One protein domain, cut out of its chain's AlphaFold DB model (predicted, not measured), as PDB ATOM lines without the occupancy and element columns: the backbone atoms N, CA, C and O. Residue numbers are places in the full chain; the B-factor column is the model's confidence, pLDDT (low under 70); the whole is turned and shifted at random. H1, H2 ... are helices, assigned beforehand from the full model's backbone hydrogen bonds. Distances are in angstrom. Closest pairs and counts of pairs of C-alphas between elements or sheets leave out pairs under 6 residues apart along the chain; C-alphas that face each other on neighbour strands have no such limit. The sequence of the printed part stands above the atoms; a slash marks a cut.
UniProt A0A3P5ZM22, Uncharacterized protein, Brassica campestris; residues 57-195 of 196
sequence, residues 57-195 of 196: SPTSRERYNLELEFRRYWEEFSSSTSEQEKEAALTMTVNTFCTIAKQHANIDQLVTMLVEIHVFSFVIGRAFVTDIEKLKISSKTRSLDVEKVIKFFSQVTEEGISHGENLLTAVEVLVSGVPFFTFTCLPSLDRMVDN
ATOM      1  N   SER A  57      36.282  77.441 -18.001       63.38
ATOM      2  CA  SER A  57      35.964  76.271 -18.822       63.38
ATOM      3  C   SER A  57      34.472  76.300 -19.192       63.38
ATOM      4  O   SER A  57      33.662  76.773 -18.392       63.38
ATOM      5  N   PRO A  58      34.068  75.799 -20.372       64.19
ATOM      6  CA  PRO A  58      32.667  75.826 -20.806       64.19
ATOM      7  C   PRO A  58      31.693  75.302 -19.735       64.19
ATOM      8  O   PRO A  58      30.651  75.906 -19.497       64.19
ATOM      9  N   THR A  59      32.113  74.263 -19.007       69.25
ATOM     10  CA  THR A  59      31.375  73.634 -17.905       69.25
ATOM     11  C   THR A  59      31.201  74.527 -16.674       69.25
ATOM     12  O   THR A  59      30.159  74.476 -16.029       69.25
ATOM     13  N   SER A  60      32.175  75.377 -16.330       73.50
ATOM     14  CA  SER A  60      32.040  76.281 -15.180       73.50
ATOM     15  C   SER A  60      31.182  77.505 -15.495       73.50
ATOM     16  O   SER A  60      30.505  78.012 -14.604       73.50
ATOM     17  N   ARG A  61      31.150  77.951 -16.758       78.56
ATOM     18  CA  ARG A  61      30.237  79.012 -17.205       78.56
ATOM     19  C   ARG A  61      28.783  78.545 -17.215       78.56
ATOM     20  O   ARG A  61      27.918  79.259 -16.720       78.56
ATOM     21  N   GLU A  62      28.518  77.363 -17.767       82.62
ATOM     22  CA  GLU A  62      27.174  76.774 -17.792       82.62
ATOM     23  C   GLU A  62      26.628  76.567 -16.379       82.62
ATOM     24  O   GLU A  62      25.514  76.984 -16.070       82.62
ATOM     25  N   ARG A  63      27.471  76.046 -15.485       80.75
ATOM     26  CA  ARG A  63      27.145  75.928 -14.070       80.75
ATOM     27  C   ARG A  63      26.794  77.273 -13.440       80.75
ATOM     28  O   ARG A  63      25.738  77.389 -12.839       80.75
ATOM     29  N   TYR A  64      27.634  78.295 -13.607       83.69
ATOM     30  CA  TYR A  64      27.359  79.631 -13.069       83.69
ATOM     31  C   TYR A  64      26.009  80.198 -13.546       83.69
ATOM     32  O   TYR A  64      25.293  80.823 -12.765       83.69
ATOM     33  N   ASN A  65      25.628  79.945 -14.802       88.38
ATOM     34  CA  ASN A  65      24.319  80.349 -15.312       88.38
ATOM     35  C   ASN A  65      23.175  79.621 -14.593       88.38
ATOM     36  O   ASN A  65      22.222  80.276 -14.181       88.38
ATOM     37  N   LEU A  66      23.289  78.308 -14.367       89.00
ATOM     38  CA  LEU A  66      22.293  77.551 -13.596       89.00
ATOM     39  C   LEU A  66      22.181  78.060 -12.152       89.00
ATOM     40  O   LEU A  66      21.081  78.182 -11.621       89.00
ATOM     41  N   GLU A  67      23.305  78.409 -11.520       87.00
ATOM     42  CA  GLU A  67      23.318  79.004 -10.177       87.00
ATOM     43  C   GLU A  67      22.567  80.352 -10.138       87.00
ATOM     44  O   GLU A  67      21.838  80.637  -9.182       87.00
ATOM     45  N   LEU A  68      22.706  81.177 -11.183       88.81
ATOM     46  CA  LEU A  68      21.951  82.425 -11.334       88.81
ATOM     47  C   LEU A  68      20.458  82.176 -11.575       88.81
ATOM     48  O   LEU A  68      19.628  82.841 -10.953       88.81
ATOM     49  N   GLU A  69      20.107  81.227 -12.444       91.94
ATOM     50  CA  GLU A  69      18.712  80.865 -12.716       91.94
ATOM     51  C   GLU A  69      18.019  80.334 -11.465       91.94
ATOM     52  O   GLU A  69      16.913  80.767 -11.148       91.94
ATOM     53  N   PHE A  70      18.702  79.492 -10.687       91.69
ATOM     54  CA  PHE A  70      18.208  79.025  -9.397       91.69
ATOM     55  C   PHE A  70      17.853  80.198  -8.472       91.69
ATOM     56  O   PHE A  70      16.746  80.254  -7.937       91.69
ATOM     57  N   ARG A  71      18.771  81.164  -8.305       89.44
ATOM     58  CA  ARG A  71      18.539  82.339  -7.447       89.44
ATOM     59  C   ARG A  71      17.370  83.179  -7.944       89.44
ATOM     60  O   ARG A  71      16.551  83.600  -7.134       89.44
ATOM     61  N   ARG A  72      17.281  83.382  -9.259       93.31
ATOM     62  CA  ARG A  72      16.193  84.130  -9.890       93.31
ATOM     63  C   ARG A  72      14.838  83.472  -9.626       93.31
ATOM     64  O   ARG A  72      13.931  84.153  -9.165       93.31
ATOM     65  N   TYR A  73      14.702  82.170  -9.882       93.81
ATOM     66  CA  TYR A  73      13.438  81.463  -9.656       93.81
ATOM     67  C   TYR A  73      13.062  81.405  -8.174       93.81
ATOM     68  O   TYR A  73      11.887  81.518  -7.834       93.81
ATOM     69  N   TRP A  74      14.049  81.290  -7.283       92.88
ATOM     70  CA  TRP A  74      13.799  81.320  -5.845       92.88
ATOM     71  C   TRP A  74      13.317  82.692  -5.353       92.88
ATOM     72  O   TRP A  74      12.405  82.778  -4.526       92.88
ATOM     73  N   GLU A  75      13.900  83.772  -5.870       93.12
ATOM     74  CA  GLU A  75      13.450  85.137  -5.592       93.12
ATOM     75  C   GLU A  75      12.045  85.384  -6.157       93.12
ATOM     76  O   GLU A  75      11.197  85.959  -5.474       93.12
ATOM     77  N   GLU A  76      11.761  84.885  -7.360       94.19
ATOM     78  CA  GLU A  76      10.431  84.927  -7.969       94.19
ATOM     79  C   GLU A  76       9.407  84.188  -7.098       94.19
ATOM     80  O   GLU A  76       8.435  84.793  -6.661       94.19
ATOM     81  N   PHE A  77       9.683  82.945  -6.696       93.75
ATOM     82  CA  PHE A  77       8.837  82.192  -5.763       93.75
ATOM     83  C   PHE A  77       8.558  82.959  -4.459       93.75
ATOM     84  O   PHE A  77       7.432  82.970  -3.950       93.75
ATOM     85  N   SER A  78       9.589  83.602  -3.910       89.81
ATOM     86  CA  SER A  78       9.509  84.320  -2.635       89.81
ATOM     87  C   SER A  78       8.741  85.640  -2.750       89.81
ATOM     88  O   SER A  78       8.075  86.045  -1.795       89.81
ATOM     89  N   SER A  79       8.816  86.302  -3.907       92.06
ATOM     90  CA  SER A  79       8.192  87.605  -4.174       92.06
ATOM     91  C   SER A  79       6.803  87.511  -4.811       92.06
ATOM     92  O   SER A  79       6.011  88.450  -4.685       92.06
ATOM     93  N   SER A  80       6.467  86.385  -5.445       92.50
ATOM     94  CA  SER A  80       5.149  86.144  -6.024       92.50
ATOM     95  C   SER A  80       4.053  86.220  -4.963       92.50
ATOM     96  O   SER A  80       4.173  85.704  -3.850       92.50
ATOM     97  N   THR A  81       2.932  86.835  -5.329       89.25
ATOM     98  CA  THR A  81       1.718  86.889  -4.493       89.25
ATOM     99  C   THR A  81       0.618  85.963  -5.010       89.25
ATOM    100  O   THR A  81      -0.282  85.603  -4.251       89.25
ATOM    101  N   SER A  82       0.720  85.526  -6.268       93.19
ATOM    102  CA  SER A  82      -0.170  84.548  -6.892       93.19
ATOM    103  C   SER A  82       0.263  83.116  -6.569       93.19
ATOM    104  O   SER A  82       1.438  82.769  -6.684       93.19
ATOM    105  N   GLU A  83      -0.693  82.264  -6.195       88.88
ATOM    106  CA  GLU A  83      -0.446  80.841  -5.925       88.88
ATOM    107  C   GLU A  83       0.055  80.102  -7.172       88.88
ATOM    108  O   GLU A  83       0.995  79.317  -7.089       88.88
ATOM    109  N   GLN A  84      -0.511  80.420  -8.338       90.81
ATOM    110  CA  GLN A  84      -0.116  79.811  -9.606       90.81
ATOM    111  C   GLN A  84       1.324  80.172  -9.993       90.81
ATOM    112  O   GLN A  84       2.087  79.315 -10.432       90.81
ATOM    113  N   GLU A  85       1.711  81.437  -9.811       91.62
ATOM    114  CA  GLU A  85       3.083  81.885 -10.084       91.62
ATOM    115  C   GLU A  85       4.068  81.255  -9.101       91.62
ATOM    116  O   GLU A  85       5.137  80.812  -9.511       91.62
ATOM    117  N   LYS A  86       3.683  81.128  -7.822       92.62
ATOM    118  CA  LYS A  86       4.485  80.400  -6.833       92.62
ATOM    119  C   LYS A  86       4.700  78.950  -7.233       92.62
ATOM    120  O   LYS A  86       5.822  78.468  -7.153       92.62
ATOM    121  N   GLU A  87       3.657  78.246  -7.657       92.12
ATOM    122  CA  GLU A  87       3.785  76.849  -8.078       92.12
ATOM    123  C   GLU A  87       4.719  76.710  -9.292       92.12
ATOM    124  O   GLU A  87       5.614  75.860  -9.294       92.12
ATOM    125  N   ALA A  88       4.584  77.593 -10.286       93.56
ATOM    126  CA  ALA A  88       5.446  77.605 -11.465       93.56
ATOM    127  C   ALA A  88       6.911  77.927 -11.112       93.56
ATOM    128  O   ALA A  88       7.821  77.188 -11.494       93.56
ATOM    129  N   ALA A  89       7.145  78.986 -10.334       94.94
ATOM    130  CA  ALA A  89       8.480  79.389  -9.902       94.94
ATOM    131  C   ALA A  89       9.139  78.317  -9.024       94.94
ATOM    132  O   ALA A  89      10.326  78.024  -9.191       94.94
ATOM    133  N   LEU A  90       8.375  77.667  -8.139       94.50
ATOM    134  CA  LEU A  90       8.868  76.545  -7.345       94.50
ATOM    135  C   LEU A  90       9.274  75.379  -8.246       94.50
ATOM    136  O   LEU A  90      10.381  74.871  -8.101       94.50
ATOM    137  N   THR A  91       8.435  74.996  -9.209       94.69
ATOM    138  CA  THR A  91       8.736  73.913 -10.160       94.69
ATOM    139  C   THR A  91      10.059  74.166 -10.889       94.69
ATOM    140  O   THR A  91      10.933  73.296 -10.916       94.69
ATOM    141  N   MET A  92      10.255  75.385 -11.403       95.38
ATOM    142  CA  MET A  92      11.499  75.776 -12.076       95.38
ATOM    143  C   MET A  92      12.693  75.802 -11.116       95.38
ATOM    144  O   MET A  92      13.783  75.341 -11.469       95.38
ATOM    145  N   THR A  93      12.491  76.265  -9.880       94.75
ATOM    146  CA  THR A  93      13.522  76.257  -8.836       94.75
ATOM    147  C   THR A  93      13.988  74.832  -8.530       94.75
ATOM    148  O   THR A  93      15.191  74.570  -8.541       94.75
ATOM    149  N   VAL A  94      13.062  73.898  -8.284       93.81
ATOM    150  CA  VAL A  94      13.392  72.500  -7.957       93.81
ATOM    151  C   VAL A  94      14.064  71.812  -9.141       93.81
ATOM    152  O   VAL A  94      15.066  71.123  -8.955       93.81
ATOM    153  N   ASN A  95      13.569  72.030 -10.362       94.06
ATOM    154  CA  ASN A  95      14.182  71.484 -11.570       94.06
ATOM    155  C   ASN A  95      15.634  71.956 -11.742       94.06
ATOM    156  O   ASN A  95      16.542  71.150 -11.965       94.06
ATOM    157  N   THR A  96      15.870  73.257 -11.570       92.50
ATOM    158  CA  THR A  96      17.213  73.843 -11.659       92.50
ATOM    159  C   THR A  96      18.108  73.309 -10.543       92.50
ATOM    160  O   THR A  96      19.219  72.862 -10.811       92.50
ATOM    161  N   PHE A  97      17.608  73.248  -9.304       90.94
ATOM    162  CA  PHE A  97      18.324  72.662  -8.168       90.94
ATOM    163  C   PHE A  97      18.759  71.218  -8.439       90.94
ATOM    164  O   PHE A  97      19.918  70.879  -8.217       90.94
ATOM    165  N   CYS A  98      17.864  70.380  -8.966       90.31
ATOM    166  CA  CYS A  98      18.177  68.989  -9.293       90.31
ATOM    167  C   CYS A  98      19.176  68.885 -10.444       90.31
ATOM    168  O   CYS A  98      20.054  68.026 -10.416       90.31
ATOM    169  N   THR A  99      19.086  69.776 -11.430       90.06
ATOM    170  CA  THR A  99      20.056  69.855 -12.532       90.06
ATOM    171  C   THR A  99      21.448  70.189 -12.001       90.06
ATOM    172  O   THR A  99      22.416  69.507 -12.329       90.06
ATOM    173  N   ILE A 100      21.544  71.178 -11.109       86.69
ATOM    174  CA  ILE A 100      22.798  71.542 -10.447       86.69
ATOM    175  C   ILE A 100      23.296  70.372  -9.584       86.69
ATOM    176  O   ILE A 100      24.458  69.990  -9.684       86.69
ATOM    177  N   ALA A 101      22.428  69.744  -8.787       84.06
ATOM    178  CA  ALA A 101      22.785  68.603  -7.945       84.06
ATOM    179  C   ALA A 101      23.330  67.418  -8.763       84.06
ATOM    180  O   ALA A 101      24.343  66.837  -8.384       84.06
ATOM    181  N   LYS A 102      22.723  67.112  -9.921       84.38
ATOM    182  CA  LYS A 102      23.186  66.075 -10.862       84.38
ATOM    183  C   LYS A 102      24.558  66.408 -11.475       84.38
ATOM    184  O   LYS A 102      25.324  65.499 -11.779       84.38
ATOM    185  N   GLN A 103      24.884  67.692 -11.649       78.44
ATOM    186  CA  GLN A 103      26.182  68.150 -12.170       78.44
ATOM    187  C   GLN A 103      27.279  68.255 -11.096       78.44
ATOM    188  O   GLN A 103      28.467  68.329 -11.423       78.44
ATOM    189  N   HIS A 104      26.913  68.308  -9.816       61.44
ATOM    190  CA  HIS A 104      27.844  68.560  -8.724       61.44
ATOM    191  C   HIS A 104      28.510  67.288  -8.186       61.44
ATOM    192  O   HIS A 104      27.852  66.331  -7.797       61.44
ATOM    193  N   ALA A 105      29.835  67.355  -8.014       54.53
ATOM    194  CA  ALA A 105      30.609  66.431  -7.176       54.53
ATOM    195  C   ALA A 105      30.700  66.882  -5.700       54.53
ATOM    196  O   ALA A 105      31.271  66.174  -4.875       54.53
ATOM    197  N   ASN A 106      30.180  68.069  -5.351       62.25
ATOM    198  CA  ASN A 106      30.247  68.608  -3.991       62.25
ATOM    199  C   ASN A 106      28.927  69.296  -3.587       62.25
ATOM    200  O   ASN A 106      28.547  70.337  -4.137       62.25
ATOM    201  N   ILE A 107      28.238  68.672  -2.629       65.44
ATOM    202  CA  ILE A 107      26.950  69.098  -2.059       65.44
ATOM    203  C   ILE A 107      27.125  70.362  -1.201       65.44
ATOM    204  O   ILE A 107      26.230  71.205  -1.161       65.44
ATOM    205  N   ASP A 108      28.295  70.560  -0.591       66.31
ATOM    206  CA  ASP A 108      28.565  71.702   0.293       66.31
ATOM    207  C   ASP A 108      28.464  73.035  -0.461       66.31
ATOM    208  O   ASP A 108      27.910  74.013   0.041       66.31
ATOM    209  N   GLN A 109      28.916  73.071  -1.717       66.94
ATOM    210  CA  GLN A 109      28.784  74.266  -2.547       66.94
ATOM    211  C   GLN A 109      27.319  74.563  -2.919       66.94
ATOM    212  O   GLN A 109      26.909  75.724  -2.909       66.94
ATOM    213  N   LEU A 110      26.513  73.528  -3.183       70.50
ATOM    214  CA  LEU A 110      25.073  73.657  -3.449       70.50
ATOM    215  C   LEU A 110      24.348  74.251  -2.234       70.50
ATOM    216  O   LEU A 110      23.520  75.152  -2.354       70.50
ATOM    217  N   VAL A 111      24.742  73.790  -1.051       65.81
ATOM    218  CA  VAL A 111      24.266  74.284   0.236       65.81
ATOM    219  C   VAL A 111      24.641  75.753   0.457       65.81
ATOM    220  O   VAL A 111      23.788  76.537   0.858       65.81
ATOM    221  N   THR A 112      25.874  76.172   0.146       67.94
ATOM    222  CA  THR A 112      26.267  77.590   0.297       67.94
ATOM    223  C   THR A 112      25.524  78.547  -0.638       67.94
ATOM    224  O   THR A 112      25.466  79.749  -0.368       67.94
ATOM    225  N   MET A 113      24.920  78.054  -1.724       67.38
ATOM    226  CA  MET A 113      24.057  78.886  -2.567       67.38
ATOM    227  C   MET A 113      22.689  79.159  -1.957       67.38
ATOM    228  O   MET A 113      22.107  80.219  -2.206       67.38
ATOM    229  N   LEU A 114      22.196  78.223  -1.154       73.00
ATOM    230  CA  LEU A 114      20.945  78.329  -0.426       73.00
ATOM    231  C   LEU A 114      21.156  79.208   0.811       73.00
ATOM    232  O   LEU A 114      21.315  78.715   1.925       73.00
ATOM    233  N   VAL A 115      21.136  80.529   0.601       63.88
ATOM    234  CA  VAL A 115      21.260  81.552   1.664       63.88
ATOM    235  C   VAL A 115      20.284  81.283   2.816       63.88
ATOM    236  O   VAL A 115      20.601  81.529   3.977       63.88
ATOM    237  N   GLU A 116      19.130  80.694   2.501       77.38
ATOM    238  CA  GLU A 116      18.115  80.274   3.461       77.38
ATOM    239  C   GLU A 116      17.766  78.794   3.280       77.38
ATOM    240  O   GLU A 116      16.613  78.425   3.060       77.38
ATOM    241  N   ILE A 117      18.765  77.914   3.369       80.50
ATOM    242  CA  ILE A 117      18.557  76.469   3.196       80.50
ATOM    243  C   ILE A 117      17.462  75.889   4.092       80.50
ATOM    244  O   ILE A 117      16.764  74.970   3.675       80.50
ATOM    245  N   HIS A 118      17.251  76.434   5.288       83.31
ATOM    246  CA  HIS A 118      16.165  76.008   6.173       83.31
ATOM    247  C   HIS A 118      14.789  76.345   5.599       83.31
ATOM    248  O   HIS A 118      13.892  75.506   5.634       83.31
ATOM    249  N   VAL A 119      14.637  77.545   5.030       88.38
ATOM    250  CA  VAL A 119      13.398  77.984   4.375       88.38
ATOM    251  C   VAL A 119      13.173  77.165   3.113       88.38
ATOM    252  O   VAL A 119      12.087  76.624   2.925       88.38
ATOM    253  N   PHE A 120      14.214  76.987   2.299       89.12
ATOM    254  CA  PHE A 120      14.153  76.132   1.119       89.12
ATOM    255  C   PHE A 120      13.742  74.704   1.486       89.12
ATOM    256  O   PHE A 120      12.757  74.192   0.964       89.12
ATOM    257  N   SER A 121      14.412  74.091   2.462       89.75
ATOM    258  CA  SER A 121      14.096  72.737   2.933       89.75
ATOM    259  C   SER A 121      12.668  72.622   3.452       89.75
ATOM    260  O   SER A 121      11.989  71.635   3.173       89.75
ATOM    261  N   PHE A 122      12.186  73.633   4.178       90.25
ATOM    262  CA  PHE A 122      10.803  73.681   4.637       90.25
ATOM    263  C   PHE A 122       9.818  73.734   3.464       90.25
ATOM    264  O   PHE A 122       8.843  72.984   3.456       90.25
ATOM    265  N   VAL A 123      10.078  74.572   2.457       93.12
ATOM    266  CA  VAL A 123       9.236  74.689   1.257       93.12
ATOM    267  C   VAL A 123       9.208  73.377   0.475       93.12
ATOM    268  O   VAL A 123       8.122  72.904   0.143       93.12
ATOM    269  N   ILE A 124      10.363  72.739   0.260       94.19
ATOM    270  CA  ILE A 124      10.450  71.428  -0.399       94.19
ATOM    271  C   ILE A 124       9.691  70.363   0.395       94.19
ATOM    272  O   ILE A 124       8.876  69.635  -0.170       94.19
ATOM    273  N   GLY A 125       9.889  70.305   1.714       93.56
ATOM    274  CA  GLY A 125       9.176  69.370   2.582       93.56
ATOM    275  C   GLY A 125       7.659  69.575   2.544       93.56
ATOM    276  O   GLY A 125       6.903  68.609   2.445       93.56
ATOM    277  N   ARG A 126       7.194  70.830   2.564       91.88
ATOM    278  CA  ARG A 126       5.766  71.167   2.457       91.88
ATOM    279  C   ARG A 126       5.190  70.783   1.101       91.88
ATOM    280  O   ARG A 126       4.108  70.198   1.079       91.88
ATOM    281  N   ALA A 127       5.889  71.074   0.006       94.12
ATOM    282  CA  ALA A 127       5.468  70.680  -1.334       94.12
ATOM    283  C   ALA A 127       5.346  69.153  -1.442       94.12
ATOM    284  O   ALA A 127       4.294  68.648  -1.829       94.12
ATOM    285  N   PHE A 128       6.356  68.417  -0.968       94.12
ATOM    286  CA  PHE A 128       6.357  66.954  -0.975       94.12
ATOM    287  C   PHE A 128       5.188  66.365  -0.181       94.12
ATOM    288  O   PHE A 128       4.428  65.550  -0.703       94.12
ATOM    289  N   VAL A 129       4.985  66.807   1.065       92.81
ATOM    290  CA  VAL A 129       3.862  66.338   1.897       92.81
ATOM    291  C   VAL A 129       2.517  66.658   1.245       92.81
ATOM    292  O   VAL A 129       1.621  65.812   1.245       92.81
ATOM    293  N   THR A 130       2.385  67.850   0.663       92.38
ATOM    294  CA  THR A 130       1.153  68.285  -0.004       92.38
ATOM    295  C   THR A 130       0.843  67.410  -1.216       92.38
ATOM    296  O   THR A 130      -0.293  66.968  -1.368       92.38
ATOM    297  N   ASP A 131       1.832  67.098  -2.050       91.94
ATOM    298  CA  ASP A 131       1.614  66.269  -3.236       91.94
ATOM    299  C   ASP A 131       1.303  64.810  -2.873       91.94
ATOM    300  O   ASP A 131       0.381  64.218  -3.439       91.94
ATOM    301  N   ILE A 132       1.950  64.246  -1.848       90.56
ATOM    302  CA  ILE A 132       1.578  62.928  -1.307       90.56
ATOM    303  C   ILE A 132       0.140  62.935  -0.763       90.56
ATOM    304  O   ILE A 132      -0.621  61.981  -0.963       90.56
ATOM    305  N   GLU A 133      -0.273  64.010  -0.092       90.25
ATOM    306  CA  GLU A 133      -1.643  64.151   0.392       90.25
ATOM    307  C   GLU A 133      -2.659  64.276  -0.752       90.25
ATOM    308  O   GLU A 133      -3.694  63.600  -0.713       90.25
ATOM    309  N   LYS A 134      -2.346  65.039  -1.807       90.44
ATOM    310  CA  LYS A 134      -3.151  65.093  -3.037       90.44
ATOM    311  C   LYS A 134      -3.306  63.698  -3.646       90.44
ATOM    312  O   LYS A 134      -4.427  63.294  -3.962       90.44
ATOM    313  N   LEU A 135      -2.225  62.918  -3.738       88.94
ATOM    314  CA  LEU A 135      -2.273  61.541  -4.246       88.94
ATOM    315  C   LEU A 135      -3.183  60.650  -3.390       88.94
ATOM    316  O   LEU A 135      -4.027  59.934  -3.935       88.94
ATOM    317  N   LYS A 136      -3.087  60.750  -2.060       85.38
ATOM    318  CA  LYS A 136      -3.928  60.007  -1.107       85.38
ATOM    319  C   LYS A 136      -5.413  60.348  -1.264       85.38
ATOM    320  O   LYS A 136      -6.239  59.438  -1.326       85.38
ATOM    321  N   ILE A 137      -5.756  61.636  -1.346       86.12
ATOM    322  CA  ILE A 137      -7.146  62.112  -1.489       86.12
ATOM    323  C   ILE A 137      -7.711  61.778  -2.874       86.12
ATOM    324  O   ILE A 137      -8.899  61.491  -2.994       86.12
ATOM    325  N   SER A 138      -6.872  61.749  -3.911       80.44
ATOM    326  CA  SER A 138      -7.300  61.383  -5.266       80.44
ATOM    327  C   SER A 138      -7.775  59.927  -5.383       80.44
ATOM    328  O   SER A 138      -8.394  59.548  -6.380       80.44
ATOM    329  N   SER A 139      -7.447  59.070  -4.409       76.50
ATOM    330  CA  SER A 139      -7.874  57.673  -4.374       76.50
ATOM    331  C   SER A 139      -9.280  57.524  -3.780       76.50
ATOM    332  O   SER A 139      -9.673  58.215  -2.841       76.50
ATOM    333  N   LYS A 140     -10.034  56.543  -4.283       74.81
ATOM    334  CA  LYS A 140     -11.388  56.244  -3.795       74.81
ATOM    335  C   LYS A 140     -11.400  55.763  -2.336       74.81
ATOM    336  O   LYS A 140     -12.391  55.935  -1.636       74.81
ATOM    337  N   THR A 141     -10.302  55.164  -1.887       80.38
ATOM    338  CA  THR A 141     -10.124  54.573  -0.555       80.38
ATOM    339  C   THR A 141      -9.451  55.519   0.440       80.38
ATOM    340  O   THR A 141      -9.239  55.124   1.584       80.38
ATOM    341  N   ARG A 142      -9.106  56.755   0.035       79.81
ATOM    342  CA  ARG A 142      -8.288  57.692   0.828       79.81
ATOM    343  C   ARG A 142      -6.973  57.046   1.310       79.81
ATOM    344  O   ARG A 142      -6.481  57.326   2.402       79.81
ATOM    345  N   SER A 143      -6.405  56.167   0.493       83.94
ATOM    346  CA  SER A 143      -5.121  55.506   0.713       83.94
ATOM    347  C   SER A 143      -4.168  55.829  -0.435       83.94
ATOM    348  O   SER A 143      -4.589  56.270  -1.500       83.94
ATOM    349  N   LEU A 144      -2.868  55.625  -0.246       86.38
ATOM    350  CA  LEU A 144      -1.948  55.736  -1.373       86.38
ATOM    351  C   LEU A 144      -2.191  54.572  -2.334       86.38
ATOM    352  O   LEU A 144      -2.161  53.408  -1.937       86.38
ATOM    353  N   ASP A 145      -2.479  54.915  -3.581       89.38
ATOM    354  CA  ASP A 145      -2.595  53.976  -4.685       89.38
ATOM    355  C   ASP A 145      -1.231  53.876  -5.368       89.38
ATOM    356  O   ASP A 145      -0.705  54.878  -5.860       89.38
ATOM    357  N   VAL A 146      -0.648  52.677  -5.362       89.44
ATOM    358  CA  VAL A 146       0.710  52.429  -5.860       89.44
ATOM    359  C   VAL A 146       0.840  52.843  -7.325       89.44
ATOM    360  O   VAL A 146       1.840  53.454  -7.689       89.44
ATOM    361  N   GLU A 147      -0.179  52.591  -8.150       89.75
ATOM    362  CA  GLU A 147      -0.141  52.942  -9.572       89.75
ATOM    363  C   GLU A 147      -0.080  54.462  -9.768       89.75
ATOM    364  O   GLU A 147       0.716  54.964 -10.560       89.75
ATOM    365  N   LYS A 148      -0.861  55.219  -8.989       89.81
ATOM    366  CA  LYS A 148      -0.854  56.691  -9.038       89.81
ATOM    367  C   LYS A 148       0.447  57.285  -8.528       89.81
ATOM    368  O   LYS A 148       0.911  58.273  -9.086       89.81
ATOM    369  N   VAL A 149       1.018  56.698  -7.478       91.06
ATOM    370  CA  VAL A 149       2.307  57.123  -6.924       91.06
ATOM    371  C   VAL A 149       3.411  56.909  -7.952       91.06
ATOM    372  O   VAL A 149       4.121  57.858  -8.273       91.06
ATOM    373  N   ILE A 150       3.512  55.703  -8.523       91.25
ATOM    374  CA  ILE A 150       4.496  55.405  -9.571       91.25
ATOM    375  C   ILE A 150       4.310  56.367 -10.741       91.25
ATOM    376  O   ILE A 150       5.272  57.012 -11.144       91.25
ATOM    377  N   LYS A 151       3.070  56.531 -11.223       92.25
ATOM    378  CA  LYS A 151       2.761  57.440 -12.327       92.25
ATOM    379  C   LYS A 151       3.207  58.872 -12.038       92.25
ATOM    380  O   LYS A 151       3.791  59.486 -12.917       92.25
ATOM    381  N   PHE A 152       2.937  59.401 -10.847       92.00
ATOM    382  CA  PHE A 152       3.319  60.764 -10.470       92.00
ATOM    383  C   PHE A 152       4.837  60.965 -10.490       92.00
ATOM    384  O   PHE A 152       5.322  61.926 -11.081       92.00
ATOM    385  N   PHE A 153       5.590  60.041  -9.891       92.94
ATOM    386  CA  PHE A 153       7.049  60.141  -9.829       92.94
ATOM    387  C   PHE A 153       7.739  59.840 -11.164       92.94
ATOM    388  O   PHE A 153       8.847  60.314 -11.376       92.94
ATOM    389  N   SER A 154       7.097  59.100 -12.070       92.75
ATOM    390  CA  SER A 154       7.621  58.833 -13.413       92.75
ATOM    391  C   SER A 154       7.116  59.809 -14.479       92.75
ATOM    392  O   SER A 154       7.486  59.683 -15.645       92.75
ATOM    393  N   GLN A 155       6.193  60.712 -14.137       93.12
ATOM    394  CA  GLN A 155       5.606  61.627 -15.110       93.12
ATOM    395  C   GLN A 155       6.623  62.699 -15.492       93.12
ATOM    396  O   GLN A 155       7.266  63.301 -14.633       93.12
ATOM    397  N   VAL A 156       6.727  62.949 -16.792       90.81
ATOM    398  CA  VAL A 156       7.548  64.007 -17.377       90.81
ATOM    399  C   VAL A 156       6.611  64.913 -18.168       90.81
ATOM    400  O   VAL A 156       5.724  64.412 -18.863       90.81
ATOM    401  N   THR A 157       6.745  66.227 -18.011       90.38
ATOM    402  CA  THR A 157       5.981  67.204 -18.797       90.38
ATOM    403  C   THR A 157       6.532  67.316 -20.220       90.38
ATOM    404  O   THR A 157       7.604  66.792 -20.529       90.38
ATOM    405  N   GLU A 158       5.816  68.023 -21.096       86.00
ATOM    406  CA  GLU A 158       6.247  68.268 -22.482       86.00
ATOM    407  C   GLU A 158       7.592  69.018 -22.549       86.00
ATOM    408  O   GLU A 158       8.366  68.855 -23.489       86.00
ATOM    409  N   GLU A 159       7.909  69.794 -21.514       85.44
ATOM    410  CA  GLU A 159       9.170  70.524 -21.355       85.44
ATOM    411  C   GLU A 159      10.320  69.634 -20.850       85.44
ATOM    412  O   GLU A 159      11.425  70.123 -20.616       85.44
ATOM    413  N   GLY A 160      10.081  68.334 -20.655       87.38
ATOM    414  CA  GLY A 160      11.078  67.400 -20.134       87.38
ATOM    415  C   GLY A 160      11.278  67.484 -18.618       87.38
ATOM    416  O   GLY A 160      12.244  66.922 -18.103       87.38
ATOM    417  N   ILE A 161      10.391  68.170 -17.888       88.31
ATOM    418  CA  ILE A 161      10.500  68.347 -16.437       88.31
ATOM    419  C   ILE A 161       9.719  67.238 -15.736       88.31
ATOM    420  O   ILE A 161       8.516  67.087 -15.936       88.31
ATOM    421  N   SER A 162      10.380  66.475 -14.866       92.75
ATOM    422  CA  SER A 162       9.690  65.545 -13.969       92.75
ATOM    423  C   SER A 162       9.538  66.164 -12.586       92.75
ATOM    424  O   SER A 162      10.453  66.111 -11.769       92.75
ATOM    425  N   HIS A 163       8.381  66.775 -12.314       92.94
ATOM    426  CA  HIS A 163       8.107  67.401 -11.012       92.94
ATOM    427  C   HIS A 163       8.265  66.405  -9.859       92.94
ATOM    428  O   HIS A 163       8.963  66.692  -8.890       92.94
ATOM    429  N   GLY A 164       7.676  65.213  -9.991       92.56
ATOM    430  CA  GLY A 164       7.760  64.169  -8.975       92.56
ATOM    431  C   GLY A 164       9.195  63.697  -8.729       92.56
ATOM    432  O   GLY A 164       9.647  63.718  -7.582       92.56
ATOM    433  N   GLU A 165       9.924  63.293  -9.777       93.75
ATOM    434  CA  GLU A 165      11.326  62.849  -9.660       93.75
ATOM    435  C   GLU A 165      12.211  63.949  -9.067       93.75
ATOM    436  O   GLU A 165      12.998  63.691  -8.155       93.75
ATOM    437  N   ASN A 166      12.063  65.186  -9.547       94.44
ATOM    438  CA  ASN A 166      12.841  66.321  -9.066       94.44
ATOM    439  C   ASN A 166      12.548  66.603  -7.587       94.44
ATOM    440  O   ASN A 166      13.467  66.828  -6.807       94.44
ATOM    441  N   LEU A 167      11.286  66.537  -7.161       93.94
ATOM    442  CA  LEU A 167      10.932  66.747  -5.761       93.94
ATOM    443  C   LEU A 167      11.510  65.648  -4.858       93.94
ATOM    444  O   LEU A 167      12.032  65.949  -3.785       93.94
ATOM    445  N   LEU A 168      11.477  64.388  -5.308       93.62
ATOM    446  CA  LEU A 168      12.081  63.265  -4.587       93.62
ATOM    447  C   LEU A 168      13.608  63.408  -4.491       93.62
ATOM    448  O   LEU A 168      14.172  63.271  -3.407       93.62
ATOM    449  N   THR A 169      14.255  63.766  -5.602       91.56
ATOM    450  CA  THR A 169      15.700  64.026  -5.675       91.56
ATOM    451  C   THR A 169      16.094  65.178  -4.753       91.56
ATOM    452  O   THR A 169      17.080  65.094  -4.023       91.56
ATOM    453  N   ALA A 170      15.311  66.258  -4.735       91.44
ATOM    454  CA  ALA A 170      15.582  67.401  -3.877       91.44
ATOM    455  C   ALA A 170      15.520  67.023  -2.392       91.44
ATOM    456  O   ALA A 170      16.408  67.402  -1.631       91.44
ATOM    457  N   VAL A 171      14.516  66.236  -1.986       92.19
ATOM    458  CA  VAL A 171      14.426  65.705  -0.618       92.19
ATOM    459  C   VAL A 171      15.642  64.841  -0.286       92.19
ATOM    460  O   VAL A 171      16.238  65.027   0.773       92.19
ATOM    461  N   GLU A 172      16.048  63.939  -1.179       89.19
ATOM    462  CA  GLU A 172      17.223  63.082  -0.978       89.19
ATOM    463  C   GLU A 172      18.505  63.896  -0.765       89.19
ATOM    464  O   GLU A 172      19.231  63.666   0.207       89.19
ATOM    465  N   VAL A 173      18.765  64.880  -1.632       86.31
ATOM    466  CA  VAL A 173      19.940  65.759  -1.540       86.31
ATOM    467  C   VAL A 173      19.913  66.555  -0.241       86.31
ATOM    468  O   VAL A 173      20.920  66.617   0.468       86.31
ATOM    469  N   LEU A 174      18.760  67.138   0.097       86.00
ATOM    470  CA  LEU A 174      18.615  67.940   1.302       86.00
ATOM    471  C   LEU A 174      18.833  67.109   2.559       86.00
ATOM    472  O   LEU A 174      19.529  67.606   3.430       86.00
ATOM    473  N   VAL A 175      18.310  65.873   2.629       83.31
ATOM    474  CA  VAL A 175      18.470  64.934   3.760       83.31
ATOM    475  C   VAL A 175      19.900  64.386   3.859       83.31
ATOM    476  O   VAL A 175      20.433  64.228   4.959       83.31
ATOM    477  N   SER A 176      20.555  64.141   2.726       78.19
ATOM    478  CA  SER A 176      21.931  63.630   2.687       78.19
ATOM    479  C   SER A 176      22.972  64.708   3.010       78.19
ATOM    480  O   SER A 176      24.028  64.396   3.555       78.19
ATOM    481  N   GLY A 177      22.665  65.981   2.738       65.25
ATOM    482  CA  GLY A 177      23.469  67.145   3.129       65.25
ATOM    483  C   GLY A 177      23.309  67.576   4.598       65.25
ATOM    484  O   GLY A 177      24.054  68.435   5.072       65.25
ATOM    485  N   VAL A 178      22.397  66.952   5.363       54.50
ATOM    486  CA  VAL A 178      22.091  67.285   6.775       54.50
ATOM    487  C   VAL A 178      23.175  66.982   7.820       54.50
ATOM    488  O   VAL A 178      23.086  67.616   8.874       54.50
ATOM    489  N   PRO A 179      24.221  66.139   7.645       51.34
ATOM    490  CA  PRO A 179      25.184  65.947   8.735       51.34
ATOM    491  C   PRO A 179      25.903  67.246   9.165       51.34
ATOM    492  O   PRO A 179      26.339  67.341  10.312       51.34
ATOM    493  N   PHE A 180      25.938  68.286   8.317       49.12
ATOM    494  CA  PHE A 180      26.391  69.637   8.687       49.12
ATOM    495  C   PHE A 180      25.328  70.506   9.393       49.12
ATOM    496  O   PHE A 180      25.675  71.428  10.131       49.12
ATOM    497  N   PHE A 181      24.036  70.214   9.226       49.41
ATOM    498  CA  PHE A 181      22.919  71.041   9.704       49.41
ATOM    499  C   PHE A 181      22.425  70.711  11.108       49.41
ATOM    500  O   PHE A 181      21.900  71.585  11.805       49.41
ATOM    501  N   THR A 182      22.637  69.477  11.562       47.66
ATOM    502  CA  THR A 182      22.323  69.071  12.939       47.66
ATOM    503  C   THR A 182      23.112  69.852  13.994       47.66
ATOM    504  O   THR A 182      22.652  69.944  15.129       47.66
ATOM    505  N   PHE A 183      24.251  70.462  13.643       45.41
ATOM    506  CA  PHE A 183      25.072  71.217  14.598       45.41
ATOM    507  C   PHE A 183      24.719  72.707  14.729       45.41
ATOM    508  O   PHE A 183      25.053  73.300  15.753       45.41
ATOM    509  N   THR A 184      24.033  73.326  13.761       48.53
ATOM    510  CA  THR A 184      23.818  74.789  13.753       48.53
ATOM    511  C   THR A 184      22.366  75.230  13.927       48.53
ATOM    512  O   THR A 184      22.144  76.323  14.446       48.53
ATOM    513  N   CYS A 185      21.370  74.401  13.581       43.47
ATOM    514  CA  CYS A 185      19.959  74.822  13.604       43.47
ATOM    515  C   CYS A 185      19.046  74.140  14.621       43.47
ATOM    516  O   CYS A 185      17.897  74.562  14.768       43.47
ATOM    517  N   LEU A 186      19.542  73.156  15.375       42.44
ATOM    518  CA  LEU A 186      18.768  72.543  16.460       42.44
ATOM    519  C   LEU A 186      18.219  73.559  17.493       42.44
ATOM    520  O   LEU A 186      17.071  73.400  17.896       42.44
ATOM    521  N   PRO A 187      18.939  74.636  17.879       47.84
ATOM    522  CA  PRO A 187      18.413  75.592  18.860       47.84
ATOM    523  C   PRO A 187      17.236  76.441  18.352       47.84
ATOM    524  O   PRO A 187      16.493  76.999  19.159       47.84
ATOM    525  N   SER A 188      17.076  76.582  17.031       44.28
ATOM    526  CA  SER A 188      16.062  77.464  16.434       44.28
ATOM    527  C   SER A 188      14.733  76.758  16.176       44.28
ATOM    528  O   SER A 188      13.699  77.422  16.156       44.28
ATOM    529  N   LEU A 189      14.737  75.431  16.010       43.19
ATOM    530  CA  LEU A 189      13.509  74.664  15.781       43.19
ATOM    531  C   LEU A 189      12.694  74.471  17.071       43.19
ATOM    532  O   LEU A 189      11.469  74.544  17.017       43.19
ATOM    533  N   ASP A 190      13.354  74.307  18.226       42.47
ATOM    534  CA  ASP A 190      12.670  74.195  19.529       42.47
ATOM    535  C   ASP A 190      11.869  75.466  19.857       42.47
ATOM    536  O   ASP A 190      10.722  75.397  20.288       42.47
ATOM    537  N   ARG A 191      12.400  76.654  19.531       44.91
ATOM    538  CA  ARG A 191      11.690  77.925  19.774       44.91
ATOM    539  C   ARG A 191      10.451  78.141  18.906       44.91
ATOM    540  O   ARG A 191       9.656  79.021  19.224       44.91
ATOM    541  N   MET A 192      10.299  77.407  17.806       38.38
ATOM    542  CA  MET A 192       9.166  77.583  16.894       38.38
ATOM    543  C   MET A 192       7.983  76.674  17.254       38.38
ATOM    544  O   MET A 192       6.851  76.983  16.890       38.38
ATOM    545  N   VAL A 193       8.225  75.591  18.000       46.31
ATOM    546  CA  VAL A 193       7.182  74.666  18.473       46.31
ATOM    547  C   VAL A 193       6.524  75.154  19.768       46.31
ATOM    548  O   VAL A 193       5.345  74.895  19.973       46.31
ATOM    549  N   ASP A 194       7.221  75.944  20.587       42.66
ATOM    550  CA  ASP A 194       6.687  76.451  21.862       42.66
ATOM    551  C   ASP A 194       5.733  77.659  21.734       42.66
ATOM    552  O   ASP A 194       5.282  78.194  22.746       42.66
ATOM    553  N   ASN A 195       5.420  78.118  20.516       40.62
ATOM    554  CA  ASN A 195       4.612  79.326  20.295       40.62
ATOM    555  C   ASN A 195       3.326  79.092  19.476       40.62
ATOM    556  O   ASN A 195       2.847  80.009  18.808       40.62
TER     557      ASN A 195
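Overview. This is residues 57 to 195 of the 196 residues of an uncharacterized protein of Brassica campestris (UniProt A0A3P5ZM22). Three helices, H2, H4 and H6, form the core, their centres in a triangle, with H6 crossing both of the others. H1 folds against H2 as a long helical hairpin, the short H3 follows at the other end of H2, H5 packs on residues 163 to 168 of H6, and residues 186 to 195, with H7, stick out from this body. The printed part has 139 residues with seven named helices, H1 to H7 in order, and no named strand; the class is all helix. It is compact, with a radius of gyration of the C-alphas of 16.4 A, and spans 51 by 45 by 31 A.

Along the chain. H1, residues 58 to 79, is the longest helix by residues and measures 31.8 A; its C-alpha 58 is at (32.667, 75.826, -20.806). H2, residues 83 to 103, measures 30.2 A, and H3, residues 107 to 113, follows. H4, residues 117 to 137, measures 29.8 A and starts with C-alpha 117 at (18.557, 76.469, 3.196). H5 holds residues 146 to 154, and H6, residues 163 to 176, measures 19.8 A. H7, residues 186 to 193, ends with C-alpha 193 at (7.182, 74.666, 18.473).

Arrangement. H1 and H2 are a hairpin: they touch at a shallow tilt of 25 degrees, opposite ways, with the closest C-alphas, those of Phe 77 and Lys 86, 4.8 A apart. H2 and H3 only just touch, and only at the corner, with 3 pairs of C-alphas within 8 A; the closest are those of Ala 101 and Leu 110, 7.1 A apart. H2 and H6 touch at a steep tilt of 59 degrees, the closest C-alphas being those of Asn 95 and Asn 166, 5.9 A apart. H4 touches H6 with residues 121 to 128 alone, at a steep tilt of 46 degrees; the closest C-alphas, of Phe 128 and Leu 167, are 6.6 A apart. H2 and H4 are near each other. H5 and H6 touch and are about perpendicular, at 84 degrees, with the closest C-alphas, of Phe 153 and Gly 164, 4.2 A apart. H7 touches no helix. In H1 to H6 every O i to N i+4 pair is within hydrogen-bond range; in H7 0 of 4 are, beside 2 of 5 O i to N i+3 pairs.

Size, cuts and confidence. The two C-alphas farthest apart, of Ser 57 and Thr 141, are 54.1 A from each other. The printed part has no cut and no long link. The mean pLDDT of the printed part is 80.8; it is under 70 at residues 57 to 59, 104 to 109, 111 to 113, 115 and 177 to 195.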